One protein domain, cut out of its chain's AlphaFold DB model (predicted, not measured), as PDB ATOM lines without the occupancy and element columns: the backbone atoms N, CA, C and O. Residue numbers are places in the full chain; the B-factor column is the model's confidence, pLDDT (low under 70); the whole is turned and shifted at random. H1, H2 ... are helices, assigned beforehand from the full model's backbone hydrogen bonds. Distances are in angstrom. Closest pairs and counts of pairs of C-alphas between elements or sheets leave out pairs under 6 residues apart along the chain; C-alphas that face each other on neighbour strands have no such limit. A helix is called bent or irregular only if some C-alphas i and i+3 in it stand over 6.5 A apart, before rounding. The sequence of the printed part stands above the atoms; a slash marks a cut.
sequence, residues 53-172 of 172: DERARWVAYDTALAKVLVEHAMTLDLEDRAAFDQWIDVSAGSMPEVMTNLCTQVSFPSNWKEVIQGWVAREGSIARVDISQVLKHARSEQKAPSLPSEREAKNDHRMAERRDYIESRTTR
ATOM      1  N   ASP A  53      -8.106  33.967  38.765       95.44
ATOM      2  CA  ASP A  53      -7.333  34.933  39.546       95.44
ATOM      3  C   ASP A  53      -7.084  34.415  40.970       95.44
ATOM      4  O   ASP A  53      -5.969  34.525  41.476       95.44
ATOM      5  N   GLU A  54      -8.104  33.852  41.617       95.12
ATOM      6  CA  GLU A  54      -7.979  33.239  42.939       95.12
ATOM      7  C   GLU A  54      -7.050  32.024  42.896       95.12
ATOM      8  O   GLU A  54      -6.104  31.947  43.679       95.12
ATOM      9  N   ARG A  55      -7.233  31.129  41.918       95.50
ATOM     10  CA  ARG A  55      -6.342  29.983  41.722       95.50
ATOM     11  C   ARG A  55      -4.888  30.416  41.529       95.50
ATOM     12  O   ARG A  55      -3.999  29.817  42.123       95.50
ATOM     13  N   ALA A  56      -4.646  31.469  40.751       96.06
ATOM     14  CA  ALA A  56      -3.310  32.021  40.545       96.06
ATOM     15  C   ALA A  56      -2.696  32.584  41.839       96.06
ATOM     16  O   ALA A  56      -1.504  32.415  42.082       96.06
ATOM     17  N   ARG A  57      -3.493  33.221  42.703       94.44
ATOM     18  CA  ARG A  57      -3.009  33.674  44.017       94.44
ATOM     19  C   ARG A  57      -2.631  32.505  44.917       94.44
ATOM     20  O   ARG A  57      -1.586  32.576  45.554       94.44
ATOM     21  N   TRP A  58      -3.438  31.445  44.936       94.88
ATOM     22  CA  TRP A  58      -3.144  30.247  45.720       94.88
ATOM     23  C   TRP A  58      -1.887  29.532  45.236       94.88
ATOM     24  O   TRP A  58      -1.018  29.260  46.045       94.88
ATOM     25  N   VAL A  59      -1.705  29.353  43.924       95.69
ATOM     26  CA  VAL A  59      -0.462  28.771  43.380       95.69
ATOM     27  C   VAL A  59       0.768  29.606  43.763       95.69
ATOM     28  O   VAL A  59       1.822  29.063  44.094       95.69
ATOM     29  N   ALA A  60       0.655  30.936  43.748       95.31
ATOM     30  CA  ALA A  60       1.752  31.798  44.175       95.31
ATOM     31  C   ALA A  60       2.034  31.694  45.683       95.31
ATOM     32  O   ALA A  60       3.198  31.682  46.079       95.31
ATOM     33  N   TYR A  61       0.991  31.598  46.511       94.38
ATOM     34  CA  TYR A  61       1.126  31.338  47.944       94.38
ATOM     35  C   TYR A  61       1.786  29.982  48.206       94.38
ATOM     36  O   TYR A  61       2.781  29.934  48.921       94.38
ATOM     37  N   ASP A  62       1.322  28.919  47.546       94.19
ATOM     38  CA  ASP A  62       1.907  27.578  47.624       94.19
ATOM     39  C   ASP A  62       3.390  27.604  47.231       94.19
ATOM     40  O   ASP A  62       4.212  26.937  47.852       94.19
ATOM     41  N   THR A  63       3.765  28.431  46.246       94.44
ATOM     42  CA  THR A  63       5.169  28.637  45.845       94.44
ATOM     43  C   THR A  63       6.002  29.301  46.930       94.44
ATOM     44  O   THR A  63       7.137  28.888  47.165       94.44
ATOM     45  N   ALA A  64       5.464  30.315  47.603       92.69
ATOM     46  CA  ALA A  64       6.143  30.934  48.736       92.69
ATOM     47  C   ALA A  64       6.264  29.951  49.913       92.69
ATOM     48  O   ALA A  64       7.334  29.833  50.505       92.69
ATOM     49  N   LEU A  65       5.199  29.196  50.194       92.44
ATOM     50  CA  LEU A  65       5.169  28.190  51.248       92.44
ATOM     51  C   LEU A  65       6.180  27.074  50.997       92.44
ATOM     52  O   LEU A  65       6.973  26.762  51.878       92.44
ATOM     53  N   ALA A  66       6.211  26.520  49.788       92.06
ATOM     54  CA  ALA A  66       7.147  25.467  49.425       92.06
ATOM     55  C   ALA A  66       8.608  25.887  49.625       92.06
ATOM     56  O   ALA A  66       9.403  25.090  50.110       92.06
ATOM     57  N   LYS A  67       8.964  27.137  49.307       90.31
ATOM     58  CA  LYS A  67      10.318  27.651  49.560       90.31
ATOM     59  C   LYS A  67      10.664  27.622  51.045       90.31
ATOM     60  O   LYS A  67      11.689  27.054  51.400       90.31
ATOM     61  N   VAL A  68       9.777  28.139  51.898       90.62
ATOM     62  CA  VAL A  68       9.968  28.132  53.358       90.62
ATOM     63  C   VAL A  68      10.073  26.708  53.901       90.62
ATOM     64  O   VAL A  68      10.955  26.429  54.707       90.62
ATOM     65  N   LEU A  69       9.218  25.791  53.442       90.94
ATOM     66  CA  LEU A  69       9.240  24.397  53.890       90.94
ATOM     67  C   LEU A  69      10.545  23.688  53.506       90.94
ATOM     68  O   LEU A  69      11.151  23.014  54.336       90.94
ATOM     69  N   VAL A  70      11.003  23.854  52.263       90.75
ATOM     70  CA  VAL A  70      12.242  23.221  51.793       90.75
ATOM     71  C   VAL A  70      13.475  23.882  52.436       90.75
ATOM     72  O   VAL A  70      14.434  23.189  52.764       90.75
ATOM     73  N   GLU A  71      13.470  25.196  52.681       89.75
ATOM     74  CA  GLU A  71      14.517  25.873  53.466       89.75
ATOM     75  C   GLU A  71      14.554  25.378  54.915       89.75
ATOM     76  O   GLU A  71      15.624  25.045  55.422       89.75
ATOM     77  N   HIS A  72      13.397  25.251  55.570       89.44
ATOM     78  CA  HIS A  72      13.321  24.728  56.931       89.44
ATOM     79  C   HIS A  72      13.788  23.273  57.019       89.44
ATOM     80  O   HIS A  72      14.495  22.917  57.960       89.44
ATOM     81  N   ALA A  73      13.482  22.445  56.017       89.12
ATOM     82  CA  ALA A  73      13.935  21.055  55.959       89.12
ATOM     83  C   ALA A  73      15.464  20.898  56.045       89.12
ATOM     84  O   ALA A  73      15.947  19.848  56.462       89.12
ATOM     85  N   MET A  74      16.239  21.929  55.691       86.31
ATOM     86  CA  MET A  74      17.701  21.924  55.830       86.31
ATOM     87  C   MET A  74      18.180  22.096  57.276       86.31
ATOM     88  O   MET A  74      19.344  21.833  57.563       86.31
ATOM     89  N   THR A  75      17.300  22.549  58.170       87.50
ATOM     90  CA  THR A  75      17.577  22.736  59.602       87.50
ATOM     91  C   THR A  75      17.165  21.539  60.454       87.50
ATOM     92  O   THR A  75      17.564  21.456  61.613       87.50
ATOM     93  N   LEU A  76      16.380  20.627  59.879       87.94
ATOM     94  CA  LEU A  76      15.934  19.406  60.534       87.94
ATOM     95  C   LEU A  76      17.055  18.369  60.604       87.94
ATOM     96  O   LEU A  76      18.042  18.429  59.860       87.94
ATOM     97  N   ASP A  77      16.883  17.400  61.497       91.19
ATOM     98  CA  ASP A  77      17.740  16.227  61.513       91.19
ATOM     99  C   ASP A  77      17.526  15.351  60.263       91.19
ATOM    100  O   ASP A  77      16.658  15.587  59.416       91.19
ATOM    101  N   LEU A  78      18.394  14.349  60.104       88.56
ATOM    102  CA  LEU A  78      18.397  13.503  58.915       88.56
ATOM    103  C   LEU A  78      17.103  12.682  58.781       88.56
ATOM    104  O   LEU A  78      16.681  12.410  57.657       88.56
ATOM    105  N   GLU A  79      16.501  12.281  59.902       89.25
ATOM    106  CA  GLU A  79      15.310  11.431  59.934       89.25
ATOM    107  C   GLU A  79      14.072  12.228  59.512       89.25
ATOM    108  O   GLU A  79      13.394  11.849  58.552       89.25
ATOM    109  N   ASP A  80      13.848  13.389  60.126       88.06
ATOM    110  CA  ASP A  80      12.729  14.278  59.812       88.06
ATOM    111  C   ASP A  80      12.822  14.828  58.385       88.06
ATOM    112  O   ASP A  80      11.823  14.914  57.657       88.06
ATOM    113  N   ARG A  81      14.038  15.156  57.932       88.12
ATOM    114  CA  ARG A  81      14.270  15.574  56.548       88.12
ATOM    115  C   ARG A  81      13.940  14.459  55.558       88.12
ATOM    116  O   ARG A  81      13.308  14.732  54.536       88.12
ATOM    117  N   ALA A  82      14.349  13.220  55.836       86.75
ATOM    118  CA  ALA A  82      14.053  12.078  54.972       86.75
ATOM    119  C   ALA A  82      12.545  11.783  54.917       86.75
ATOM    120  O   ALA A  82      12.014  11.530  53.833       86.75
ATOM    121  N   ALA A  83      11.844  11.886  56.052       87.00
ATOM    122  CA  ALA A  83      10.391  11.746  56.116       87.00
ATOM    123  C   ALA A  83       9.676  12.823  55.282       87.00
ATOM    124  O   ALA A  83       8.747  12.518  54.527       87.00
ATOM    125  N   PHE A  84      10.137  14.076  55.351       88.94
ATOM    126  CA  PHE A  84       9.602  15.158  54.525       88.94
ATOM    127  C   PHE A  84       9.871  14.954  53.028       88.94
ATOM    128  O   PHE A  84       8.960  15.112  52.216       88.94
ATOM    129  N   ASP A  85      11.086  14.548  52.653       87.69
ATOM    130  CA  ASP A  85      11.433  14.249  51.261       87.69
ATOM    131  C   ASP A  85      10.565  13.114  50.690       87.69
ATOM    132  O   ASP A  85      10.047  13.226  49.574       87.69
ATOM    133  N   GLN A  86      10.346  12.055  51.472       86.94
ATOM    134  CA  GLN A  86       9.462  10.955  51.093       86.94
ATOM    135  C   GLN A  86       8.010  11.421  50.940       86.94
ATOM    136  O   GLN A  86       7.329  11.022  49.989       86.94
ATOM    137  N   TRP A  87       7.536  12.293  51.833       88.50
ATOM    138  CA  TRP A  87       6.200  12.870  51.733       88.50
ATOM    139  C   TRP A  87       6.035  13.723  50.466       88.50
ATOM    140  O   TRP A  87       5.023  13.582  49.780       88.50
ATOM    141  N   ILE A  88       7.035  14.527  50.077       87.38
ATOM    142  CA  ILE A  88       7.016  15.266  48.799       87.38
ATOM    143  C   ILE A  88       6.846  14.300  47.617       87.38
ATOM    144  O   ILE A  88       6.057  14.555  46.703       87.38
ATOM    145  N   ASP A  89       7.586  13.191  47.614       84.69
ATOM    146  CA  ASP A  89       7.622  12.274  46.476       84.69
ATOM    147  C   ASP A  89       6.339  11.464  46.315       84.69
ATOM    148  O   ASP A  89       5.789  11.408  45.207       84.69
ATOM    149  N   VAL A  90       5.845  10.896  47.415       80.19
ATOM    150  CA  VAL A  90       4.684   9.996  47.426       80.19
ATOM    151  C   VAL A  90       3.370  10.769  47.587       80.19
ATOM    152  O   VAL A  90       2.329  10.293  47.143       80.19
ATOM    153  N   SER A  91       3.406  11.970  48.181       69.44
ATOM    154  CA  SER A  91       2.229  12.803  48.494       69.44
ATOM    155  C   SER A  91       1.100  12.016  49.176       69.44
ATOM    156  O   SER A  91      -0.082  12.296  48.972       69.44
ATOM    157  N   ALA A  92       1.457  10.999  49.965       61.16
ATOM    158  CA  ALA A  92       0.520  10.153  50.683       61.16
ATOM    159  C   ALA A  92       0.514  10.527  52.167       61.16
ATOM    160  O   ALA A  92       1.565  10.591  52.803       61.16
ATOM    161  N   GLY A  93      -0.682  10.738  52.714       68.62
ATOM    162  CA  GLY A  93      -0.872  11.086  54.121       68.62
ATOM    163  C   GLY A  93      -0.664  12.570  54.433       68.62
ATOM    164  O   GLY A  93      -0.530  13.417  53.547       68.62
ATOM    165  N   SER A  94      -0.696  12.896  55.723       75.00
ATOM    166  CA  SER A  94      -0.497  14.255  56.226       75.00
ATOM    167  C   SER A  94       0.964  14.684  56.121       75.00
ATOM    168  O   SER A  94       1.870  13.875  56.308       75.00
ATOM    169  N   MET A  95       1.179  15.975  55.866       80.75
ATOM    170  CA  MET A  95       2.505  16.585  55.966       80.75
ATOM    171  C   MET A  95       3.078  16.357  57.380       80.75
ATOM    172  O   MET A  95       2.302  16.440  58.338       80.75
ATOM    173  N   PRO A  96       4.391  16.087  57.531       82.94
ATOM    174  CA  PRO A  96       5.010  15.903  58.843       82.94
ATOM    175  C   PRO A  96       4.690  17.054  59.803       82.94
ATOM    176  O   PRO A  96       4.725  18.221  59.405       82.94
ATOM    177  N   GLU A  97       4.397  16.745  61.069       83.12
ATOM    178  CA  GLU A  97       3.962  17.745  62.060       83.12
ATOM    179  C   GLU A  97       4.978  18.880  62.226       83.12
ATOM    180  O   GLU A  97       4.587  20.048  62.285       83.12
ATOM    181  N   VAL A  98       6.275  18.557  62.172       81.62
ATOM    182  CA  VAL A  98       7.387  19.523  62.211       81.62
ATOM    183  C   VAL A  98       7.276  20.617  61.139       81.62
ATOM    184  O   VAL A  98       7.725  21.739  61.354       81.62
ATOM    185  N   MET A  99       6.593  20.341  60.024       82.06
ATOM    186  CA  MET A  99       6.358  21.296  58.937       82.06
ATOM    187  C   MET A  99       5.049  22.081  59.072       82.06
ATOM    188  O   MET A  99       4.915  23.170  58.512       82.06
ATOM    189  N   THR A 100       4.059  21.557  59.799       76.62
ATOM    190  CA  THR A 100       2.692  22.117  59.815       76.62
ATOM    191  C   THR A 100       2.606  23.519  60.416       76.62
ATOM    192  O   THR A 100       1.824  24.347  59.946       76.62
ATOM    193  N   ASN A 101       3.460  23.835  61.390       76.62
ATOM    194  CA  ASN A 101       3.456  25.139  62.059       76.62
ATOM    195  C   ASN A 101       3.970  26.286  61.169       76.62
ATOM    196  O   ASN A 101       3.655  27.455  61.414       76.62
ATOM    197  N   LEU A 102       4.714  25.973  60.104       78.31
ATOM    198  CA  LEU A 102       5.336  26.968  59.225       78.31
ATOM    199  C   LEU A 102       4.344  27.622  58.266       78.31
ATOM    200  O   LEU A 102       4.583  28.737  57.805       78.31
ATOM    201  N   CYS A 103       3.191  26.993  58.028       72.25
ATOM    202  CA  CYS A 103       2.119  27.556  57.206       72.25
ATOM    203  C   CYS A 103       1.665  28.940  57.705       72.25
ATOM    204  O   CYS A 103       1.268  29.794  56.913       72.25
ATOM    205  N   THR A 104       1.769  29.191  59.015       73.62
ATOM    206  CA  THR A 104       1.391  30.471  59.639       73.62
ATOM    207  C   THR A 104       2.394  31.603  59.396       73.62
ATOM    208  O   THR A 104       2.056  32.769  59.593       73.62
ATOM    209  N   GLN A 105       3.612  31.287  58.947       75.06
ATOM    210  CA  GLN A 105       4.700  32.255  58.764       75.06
ATOM    211  C   GLN A 105       4.747  32.844  57.347       75.06
ATOM    212  O   GLN A 105       5.528  33.756  57.074       75.06
ATOM    213  N   VAL A 106       3.914  32.341  56.434       83.81
ATOM    214  CA  VAL A 106       3.967  32.695  55.014       83.81
ATOM    215  C   VAL A 106       2.900  33.725  54.687       83.81
ATOM    216  O   VAL A 106       1.714  33.534  54.948       83.81
ATOM    217  N   SER A 107       3.325  34.826  54.072       86.88
ATOM    218  CA  SER A 107       2.429  35.857  53.549       86.88
ATOM    219  C   SER A 107       2.216  35.689  52.046       86.88
ATOM    220  O   SER A 107       3.039  35.103  51.341       86.88
ATOM    221  N   PHE A 108       1.100  36.216  51.531       86.06
ATOM    222  CA  PHE A 108       0.872  36.247  50.088       86.06
ATOM    223  C   PHE A 108       1.946  37.098  49.395       86.06
ATOM    224  O   PHE A 108       2.102  38.274  49.739       86.06
ATOM    225  N   PRO A 109       2.644  36.558  48.382       88.69
ATOM    226  CA  PRO A 109       3.693  37.298  47.701       88.69
ATOM    227  C   PRO A 109       3.118  38.489  46.924       88.69
ATOM    228  O   PRO A 109       2.179  38.358  46.131       88.69
ATOM    229  N   SER A 110       3.721  39.666  47.098       89.50
ATOM    230  CA  SER A 110       3.346  40.885  46.363       89.50
ATOM    231  C   SER A 110       3.598  40.752  44.854       89.50
ATOM    232  O   SER A 110       2.856  41.316  44.044       89.50
ATOM    233  N   ASN A 111       4.579  39.934  44.471       91.25
ATOM    234  CA  ASN A 111       4.973  39.638  43.098       91.25
ATOM    235  C   ASN A 111       4.301  38.383  42.505       91.25
ATOM    236  O   ASN A 111       4.799  37.809  41.537       91.25
ATOM    237  N   TRP A 112       3.142  37.958  43.024       92.88
ATOM    238  CA  TRP A 112       2.454  36.730  42.588       92.88
ATOM    239  C   TRP A 112       2.265  36.605  41.064       92.88
ATOM    240  O   TRP A 112       2.268  35.504  40.524       92.88
ATOM    241  N   LYS A 113       2.122  37.720  40.335       92.75
ATOM    242  CA  LYS A 113       1.969  37.701  38.870       92.75
ATOM    243  C   LYS A 113       3.217  37.190  38.151       92.75
ATOM    244  O   LYS A 113       3.074  36.526  37.130       92.75
ATOM    245  N   GLU A 114       4.404  37.525  38.647       93.50
ATOM    246  CA  GLU A 114       5.684  37.077  38.084       93.50
ATOM    247  C   GLU A 114       5.887  35.591  38.367       93.50
ATOM    248  O   GLU A 114       6.188  34.829  37.452       93.50
ATOM    249  N   VAL A 115       5.582  35.163  39.597       93.94
ATOM    250  CA  VAL A 115       5.577  33.745  39.995       93.94
ATOM    251  C   VAL A 115       4.706  32.917  39.046       93.94
ATOM    252  O   VAL A 115       5.131  31.888  38.527       93.94
ATOM    253  N   ILE A 116       3.499  33.401  38.751       96.00
ATOM    254  CA  ILE A 116       2.563  32.707  37.865       96.00
ATOM    255  C   ILE A 116       3.027  32.700  36.412       96.00
ATOM    256  O   ILE A 116       2.838  31.700  35.725       96.00
ATOM    257  N   GLN A 117       3.676  33.762  35.937       94.44
ATOM    258  CA  GLN A 117       4.292  33.746  34.608       94.44
ATOM    259  C   GLN A 117       5.403  32.698  34.507       94.44
ATOM    260  O   GLN A 117       5.481  32.023  33.482       94.44
ATOM    261  N   GLY A 118       6.207  32.527  35.560       93.31
ATOM    262  CA  GLY A 118       7.205  31.459  35.640       93.31
ATOM    263  C   GLY A 118       6.571  30.072  35.528       93.31
ATOM    264  O   GLY A 118       6.982  29.268  34.692       93.31
ATOM    265  N   TRP A 119       5.500  29.825  36.285       94.62
ATOM    266  CA  TRP A 119       4.754  28.565  36.212       94.62
ATOM    267  C   TRP A 119       4.128  28.309  34.844       94.62
ATOM    268  O   TRP A 119       4.237  27.209  34.318       94.62
ATOM    269  N   VAL A 120       3.521  29.320  34.221       94.00
ATOM    270  CA  VAL A 120       2.945  29.176  32.875       94.00
ATOM    271  C   VAL A 120       4.025  28.935  31.824       94.00
ATOM    272  O   VAL A 120       3.791  28.174  30.892       94.00
ATOM    273  N   ALA A 121       5.206  29.541  31.959       91.50
ATOM    274  CA  ALA A 121       6.322  29.276  31.053       91.50
ATOM    275  C   ALA A 121       6.849  27.837  31.179       91.50
ATOM    276  O   ALA A 121       7.282  27.270  30.179       91.50
ATOM    277  N   ARG A 122       6.797  27.256  32.385       89.44
ATOM    278  CA  ARG A 122       7.271  25.896  32.663       89.44
ATOM    279  C   ARG A 122       6.242  24.821  32.305       89.44
ATOM    280  O   ARG A 122       6.570  23.879  31.597       89.44
ATOM    281  N   GLU A 123       5.003  24.990  32.755       90.75
ATOM    282  CA  GLU A 123       3.948  23.966  32.684       90.75
ATOM    283  C   GLU A 123       2.922  24.235  31.574       90.75
ATOM    284  O   GLU A 123       2.010  23.445  31.338       90.75
ATOM    285  N   GLY A 124       2.995  25.391  30.911       90.62
ATOM    286  CA  GLY A 124       2.018  25.836  29.914       90.62
ATOM    287  C   GLY A 124       0.685  26.317  30.500       90.62
ATOM    288  O   GLY A 124      -0.008  27.104  29.853       90.62
ATOM    289  N   SER A 125       0.315  25.890  31.714       93.94
ATOM    290  CA  SER A 125      -0.910  26.291  32.416       93.94
ATOM    291  C   SER A 125      -0.816  26.063  33.924       93.94
ATOM    292  O   SER A 125      -0.251  25.070  34.367       93.94
ATOM    293  N   ILE A 126      -1.449  26.931  34.722       95.12
ATOM    294  CA  ILE A 126      -1.518  26.751  36.186       95.12
ATOM    295  C   ILE A 126      -2.619  25.789  36.648       95.12
ATOM    296  O   ILE A 126      -2.781  25.573  37.846       95.12
ATOM    297  N   ALA A 127      -3.431  25.253  35.732       93.25
ATOM    298  CA  ALA A 127      -4.639  24.514  36.098       93.25
ATOM    299  C   ALA A 127      -4.376  23.321  37.024       93.25
ATOM    300  O   ALA A 127      -5.151  23.086  37.954       93.25
ATOM    301  N   ARG A 128      -3.264  22.620  36.789       90.06
ATOM    302  CA  ARG A 128      -2.864  21.411  37.516       90.06
ATOM    303  C   ARG A 128      -1.734  21.634  38.519       90.06
ATOM    304  O   ARG A 128      -1.322  20.677  39.154       90.06
ATOM    305  N   VAL A 129      -1.276  22.877  38.685       92.25
ATOM    306  CA  VAL A 129      -0.180  23.200  39.606       92.25
ATOM    307  C   VAL A 129      -0.670  23.124  41.043       92.25
ATOM    308  O   VAL A 129      -1.430  23.981  41.487       92.25
ATOM    309  N   ASP A 130      -0.272  22.088  41.767       90.31
ATOM    310  CA  ASP A 130      -0.575  21.889  43.184       90.31
ATOM    311  C   ASP A 130       0.677  22.018  44.064       90.31
ATOM    312  O   ASP A 130       1.803  22.119  43.571       90.31
ATOM    313  N   ILE A 131       0.480  22.029  45.385       88.94
ATOM    314  CA  ILE A 131       1.573  22.162  46.352       88.94
ATOM    315  C   ILE A 131       2.633  21.061  46.192       88.94
ATOM    316  O   ILE A 131       3.817  21.338  46.355       88.94
ATOM    317  N   SER A 132       2.251  19.841  45.802       87.81
ATOM    318  CA  SER A 132       3.197  18.745  45.574       87.81
ATOM    319  C   SER A 132       4.117  19.031  44.387       87.81
ATOM    320  O   SER A 132       5.332  18.850  44.491       87.81
ATOM    321  N   GLN A 133       3.576  19.520  43.264       90.12
ATOM    322  CA  GLN A 133       4.379  19.947  42.111       90.12
ATOM    323  C   GLN A 133       5.308  21.106  42.471       90.12
ATOM    324  O   GLN A 133       6.491  21.101  42.122       90.12
ATOM    325  N   VAL A 134       4.784  22.075  43.216       93.50
ATOM    326  CA  VAL A 134       5.536  23.245  43.662       93.50
ATOM    327  C   VAL A 134       6.683  22.851  44.605       93.50
ATOM    328  O   VAL A 134       7.798  23.342  44.443       93.50
ATOM    329  N   LEU A 135       6.463  21.926  45.542       91.88
ATOM    330  CA  LEU A 135       7.494  21.405  46.447       91.88
ATOM    331  C   LEU A 135       8.586  20.634  45.705       91.88
ATOM    332  O   LEU A 135       9.776  20.848  45.952       91.88
ATOM    333  N   LYS A 136       8.199  19.768  44.760       91.19
ATOM    334  CA  LYS A 136       9.151  19.049  43.895       91.19
ATOM    335  C   LYS A 136      10.034  20.028  43.130       91.19
ATOM    336  O   LYS A 136      11.251  19.838  43.058       91.19
ATOM    337  N   HIS A 137       9.428  21.092  42.612       90.50
ATOM    338  CA  HIS A 137      10.129  22.151  41.906       90.50
ATOM    339  C   HIS A 137      11.068  22.952  42.829       90.50
ATOM    340  O   HIS A 137      12.258  23.045  42.526       90.50
ATOM    341  N   ALA A 138      10.606  23.423  43.989       89.75
ATOM    342  CA  ALA A 138      11.439  24.147  44.956       89.75
ATOM    343  C   ALA A 138      12.650  23.317  45.424       89.75
ATOM    344  O   ALA A 138      13.777  23.811  45.483       89.75
ATOM    345  N   ARG A 139      12.448  22.016  45.673       88.19
ATOM    346  CA  ARG A 139      13.533  21.083  46.006       88.19
ATOM    347  C   ARG A 139      14.536  20.922  44.861       88.19
ATOM    348  O   ARG A 139      15.735  20.813  45.111       88.19
ATOM    349  N   SER A 140      14.067  20.893  43.612       85.94
ATOM    350  CA  SER A 140      14.955  20.817  42.446       85.94
ATOM    351  C   SER A 140      15.825  22.069  42.296       85.94
ATOM    352  O   SER A 140      17.022  21.930  42.054       85.94
ATOM    353  N   GLU A 141      15.278  23.264  42.548       83.50
ATOM    354  CA  GLU A 141      16.037  24.524  42.520       83.50
ATOM    355  C   GLU A 141      17.090  24.598  43.630       83.50
ATOM    356  O   GLU A 141      18.160  25.154  43.412       83.50
ATOM    357  N   GLN A 142      16.856  24.000  44.801       77.19
ATOM    358  CA  GLN A 142      17.901  23.920  45.826       77.19
ATOM    359  C   GLN A 142      19.026  22.937  45.469       77.19
ATOM    360  O   GLN A 142      20.185  23.187  45.793       77.19
ATOM    361  N   LYS A 143      18.706  21.811  44.814       73.00
ATOM    362  CA  LYS A 143      19.706  20.801  44.407       73.00
ATOM    363  C   LYS A 143      20.527  21.246  43.193       73.00
ATOM    364  O   LYS A 143      21.690  20.873  43.076       73.00
ATOM    365  N   ALA A 144      19.923  22.021  42.299       68.19
ATOM    366  CA  ALA A 144      20.553  22.588  41.119       68.19
ATOM    367  C   ALA A 144      19.921  23.962  40.849       68.19
ATOM    368  O   ALA A 144      18.936  24.033  40.106       68.19
ATOM    369  N   PRO A 145      20.445  25.048  41.453       60.00
ATOM    370  CA  PRO A 145      19.912  26.378  41.210       60.00
ATOM    371  C   PRO A 145      19.954  26.644  39.715       60.00
ATOM    372  O   PRO A 145      21.015  26.586  39.088       60.00
ATOM    373  N   SER A 146      18.776  26.861  39.130       51.38
ATOM    374  CA  SER A 146      18.667  27.195  37.720       51.38
ATOM    375  C   SER A 146      19.537  28.417  37.459       51.38
ATOM    376  O   SER A 146      19.383  29.439  38.131       51.38
ATOM    377  N   LEU A 147      20.458  28.295  36.497       50.00
ATOM    378  CA  LEU A 147      21.202  29.438  35.977       50.00
ATOM    379  C   LEU A 147      20.188  30.548  35.655       50.00
ATOM    380  O   LEU A 147      19.128  30.221  35.105       50.00
ATOM    381  N   PRO A 148      20.476  31.821  35.995       48.78
ATOM    382  CA  PRO A 148      19.572  32.923  35.696       48.78
ATOM    383  C   PRO A 148      19.156  32.811  34.236       48.78
ATOM    384  O   PRO A 148      20.013  32.626  33.363       48.78
ATOM    385  N   SER A 149      17.853  32.864  33.956       53.12
ATOM    386  CA  SER A 149      17.415  32.777  32.569       53.12
ATOM    387  C   SER A 149      18.096  33.896  31.772       53.12
ATOM    388  O   SER A 149      18.306  34.994  32.293       53.12
ATOM    389  N   GLU A 150      18.428  33.670  30.496       49.59
ATOM    390  CA  GLU A 150      19.056  34.705  29.651       49.59
ATOM    391  C   GLU A 150      18.313  36.052  29.707       49.59
ATOM    392  O   GLU A 150      18.894  37.114  29.495       49.59
ATOM    393  N   ARG A 151      17.003  36.008  29.966       49.12
ATOM    394  CA  ARG A 151      16.135  37.178  30.057       49.12
ATOM    395  C   ARG A 151      16.320  37.951  31.363       49.12
ATOM    396  O   ARG A 151      16.289  39.177  31.324       49.12
ATOM    397  N   GLU A 152      16.530  37.255  32.475       49.38
ATOM    398  CA  GLU A 152      16.867  37.849  33.774       49.38
ATOM    399  C   GLU A 152      18.292  38.405  33.748       49.38
ATOM    400  O   GLU A 152      18.481  39.570  34.077       49.38
ATOM    401  N   ALA A 153      19.251  37.663  33.182       55.91
ATOM    402  CA  ALA A 153      20.621  38.140  32.989       55.91
ATOM    403  C   ALA A 153      20.687  39.415  32.122       55.91
ATOM    404  O   ALA A 153      21.404  40.361  32.445       55.91
ATOM    405  N   LYS A 154      19.894  39.486  31.041       60.44
ATOM    406  CA  LYS A 154      19.788  40.690  30.193       60.44
ATOM    407  C   LYS A 154      19.132  41.867  30.922       60.44
ATOM    408  O   LYS A 154      19.488  43.014  30.655       60.44
ATOM    409  N   ASN A 155      18.169  41.614  31.808       58.28
ATOM    410  CA  ASN A 155      17.512  42.672  32.574       58.28
ATOM    411  C   ASN A 155      18.427  43.213  33.681       58.28
ATOM    412  O   ASN A 155      18.562  44.427  33.812       58.28
ATOM    413  N   ASP A 156      19.119  42.331  34.400       60.47
ATOM    414  CA  ASP A 156      20.085  42.705  35.434       60.47
ATOM    415  C   ASP A 156      21.273  43.461  34.840       60.47
ATOM    416  O   ASP A 156      21.659  44.502  35.369       60.47
ATOM    417  N   HIS A 157      21.776  43.029  33.678       62.88
ATOM    418  CA  HIS A 157      22.806  43.761  32.944       62.88
ATOM    419  C   HIS A 157      22.339  45.175  32.566       62.88
ATOM    420  O   HIS A 157      23.029  46.155  32.831       62.88
ATOM    421  N   ARG A 158      21.115  45.311  32.042       61.81
ATOM    422  CA  ARG A 158      20.545  46.616  31.676       61.81
ATOM    423  C   ARG A 158      20.292  47.520  32.889       61.81
ATOM    424  O   ARG A 158      20.343  48.745  32.770       61.81
ATOM    425  N   MET A 159      19.971  46.941  34.045       67.69
ATOM    426  CA  MET A 159      19.792  47.676  35.300       67.69
ATOM    427  C   MET A 159      21.136  48.096  35.904       67.69
ATOM    428  O   MET A 159      21.221  49.203  36.435       67.69
ATOM    429  N   ALA A 160      22.176  47.270  35.770       65.69
ATOM    430  CA  ALA A 160      23.547  47.610  36.139       65.69
ATOM    431  C   ALA A 160      24.088  48.763  35.278       65.69
ATOM    432  O   ALA A 160      24.452  49.797  35.825       65.69
ATOM    433  N   GLU A 161      23.976  48.682  33.944       68.19
ATOM    434  CA  GLU A 161      24.383  49.771  33.036       68.19
ATOM    435  C   GLU A 161      23.683  51.103  33.357       68.19
ATOM    436  O   GLU A 161      24.272  52.181  33.260       68.19
ATOM    437  N   ARG A 162      22.405  51.051  33.756       65.56
ATOM    438  CA  ARG A 162      21.663  52.248  34.173       65.56
ATOM    439  C   ARG A 162      22.165  52.829  35.490       65.56
ATOM    440  O   ARG A 162      22.157  54.051  35.613       65.56
ATOM    441  N   ARG A 163      22.550  51.998  36.461       65.25
ATOM    442  CA  ARG A 163      23.126  52.467  37.731       65.25
ATOM    443  C   ARG A 163      24.469  53.144  37.485       65.25
ATOM    444  O   ARG A 163      24.622  54.296  37.877       65.25
ATOM    445  N   ASP A 164      25.342  52.509  36.711       69.38
ATOM    446  CA  ASP A 164      26.668  53.042  36.372       69.38
ATOM    447  C   ASP A 164      26.567  54.370  35.591       69.38
ATOM    448  O   ASP A 164      27.316  55.326  35.821       69.38
ATOM    449  N   TYR A 165      25.581  54.485  34.692       66.75
ATOM    450  CA  TYR A 165      25.300  55.729  33.968       66.75
ATOM    451  C   TYR A 165      24.792  56.867  34.872       66.75
ATOM    452  O   TYR A 165      25.058  58.041  34.612       66.75
ATOM    453  N   ILE A 166      24.032  56.543  35.919       67.94
ATOM    454  CA  ILE A 166      23.534  57.536  36.877       67.94
ATOM    455  C   ILE A 166      24.667  57.972  37.810       67.94
ATOM    456  O   ILE A 166      24.867  59.174  37.976       67.94
ATOM    457  N   GLU A 167      25.452  57.028  38.338       66.50
ATOM    458  CA  GLU A 167      26.581  57.307  39.234       66.50
ATOM    459  C   GLU A 167      27.642  58.189  38.563       66.50
ATOM    460  O   GLU A 167      28.062  59.194  39.141       66.50
ATOM    461  N   SER A 168      27.979  57.905  37.300       66.94
ATOM    462  CA  SER A 168      28.933  58.702  36.509       66.94
ATOM    463  C   SER A 168      28.468  60.135  36.198       66.94
ATOM    464  O   SER A 168      29.289  60.987  35.845       66.94
ATOM    465  N   ARG A 169      27.170  60.435  36.338       56.66
ATOM    466  CA  ARG A 169      26.608  61.788  36.175       56.66
ATOM    467  C   ARG A 169      26.482  62.571  37.475       56.66
ATOM    468  O   ARG A 169      26.413  63.794  37.415       56.66
ATOM    469  N   THR A 170      26.440  61.897  38.618       54.31
ATOM    470  CA  THR A 170      26.320  62.531  39.940       54.31
ATOM    471  C   THR A 170      27.658  62.910  40.573       54.31
ATOM    472  O   THR A 170      27.672  63.648  41.549       54.31
ATOM    473  N   THR A 171      28.784  62.457  40.017       54.75
ATOM    474  CA  THR A 171      30.145  62.800  40.475       54.75
ATOM    475  C   THR A 171      30.782  63.969  39.706       54.75
ATOM    476  O   THR A 171      32.003  64.007  39.554       54.75
ATOM    477  N   ARG A 172      29.984  64.913  39.190       46.56
ATOM    478  CA  ARG A 172      30.467  66.169  38.587       46.56
ATOM    479  C   ARG A 172      29.962  67.385  39.340       46.56
ATOM    480  O   ARG A 172      28.758  67.396  39.668       46.56
TER     481      ARG A 172
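AT A GLANCE: This is residues 53 to 172 of the 172 residues of an uncharacterized protein of Xanthomonas campestris (UniProt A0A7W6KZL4). Five helices form a small body gathered round the long H1, and a second long helix, H6, sticks out from that body as a free arm. H4 and H5 cross H1, H3 packs on it on the side away from H4, and H2 folds back beside its last residue to reach H5 as well. The printed part has 120 residues with six named helices, H1 to H6 in that order, and no named strand, and its class is all helix. The whole is loose, with a radius of gyration of the C-alphas of 18.2 A, and elongated, spanning 64 by 34 by 26 A; the arm makes the length.

HOW THE PARTS SIT: H1, residues 53 to 73, is the hub and touches four other helices. With H2, residues 78 to 90, it forms a helical hairpin at a shallow tilt of 29 degrees, opposite ways. These two only just touch, with 3 pairs of C-alphas within 8 A, the closest being Ala 73 and Arg 81 at 5.5 A. H3, residues 97 to 105, touches H1 residues 65 to 69 at a steep tilt of 53 degrees; the closest C-alphas, of Leu 69 and Met 99, are 6.6 A apart. H4, residues 112 to 123, touches H1 about perpendicular, at 85 degrees, with the C-alphas of Ala 60 and Trp 112 closest at 5.2 A. H5, residues 131 to 143, touches H1 at a steep tilt of 45 degrees, the same way, with the C-alphas of Ala 66 and Leu 135 closest at 5.0 A. H5 also touches H2, where the C-alphas of Ile 88 and Ser 132 are closest at 6.1 A. H6, residues 150 to 170, touches no helix. Every O i to N i+4 pair is within hydrogen-bond range in H1, H2, H4 and H5; in H6 16 of 17 are, and in H3 0 of 5, beside 3 of 6 O i to N i+3 pairs.

IN THESE COORDINATES: H1 begins at C-alpha 53, (-7.333, 34.933, 39.546), and is 30.2 A long. H2 measures 18.2 A and H5 18.3 A. H3 is irregular, but only just: C-alphas 98 and 101 are 6.9 A apart. H6, 30.5 A long, ends at C-alpha 170, (26.320, 62.531, 39.940).

THE WHOLE: The two C-alphas farthest apart, of Gly 93 and Arg 172, are 65.3 A apart. Residues 149 to 155 and 157 to 172 stand free; the body without them spans 36 by 29 by 25 A. The printed part has no cut, and no link is long. Mean pLDDT of the printed part is 81.0; residues 91 to 93 and 144 to 172 are under 70.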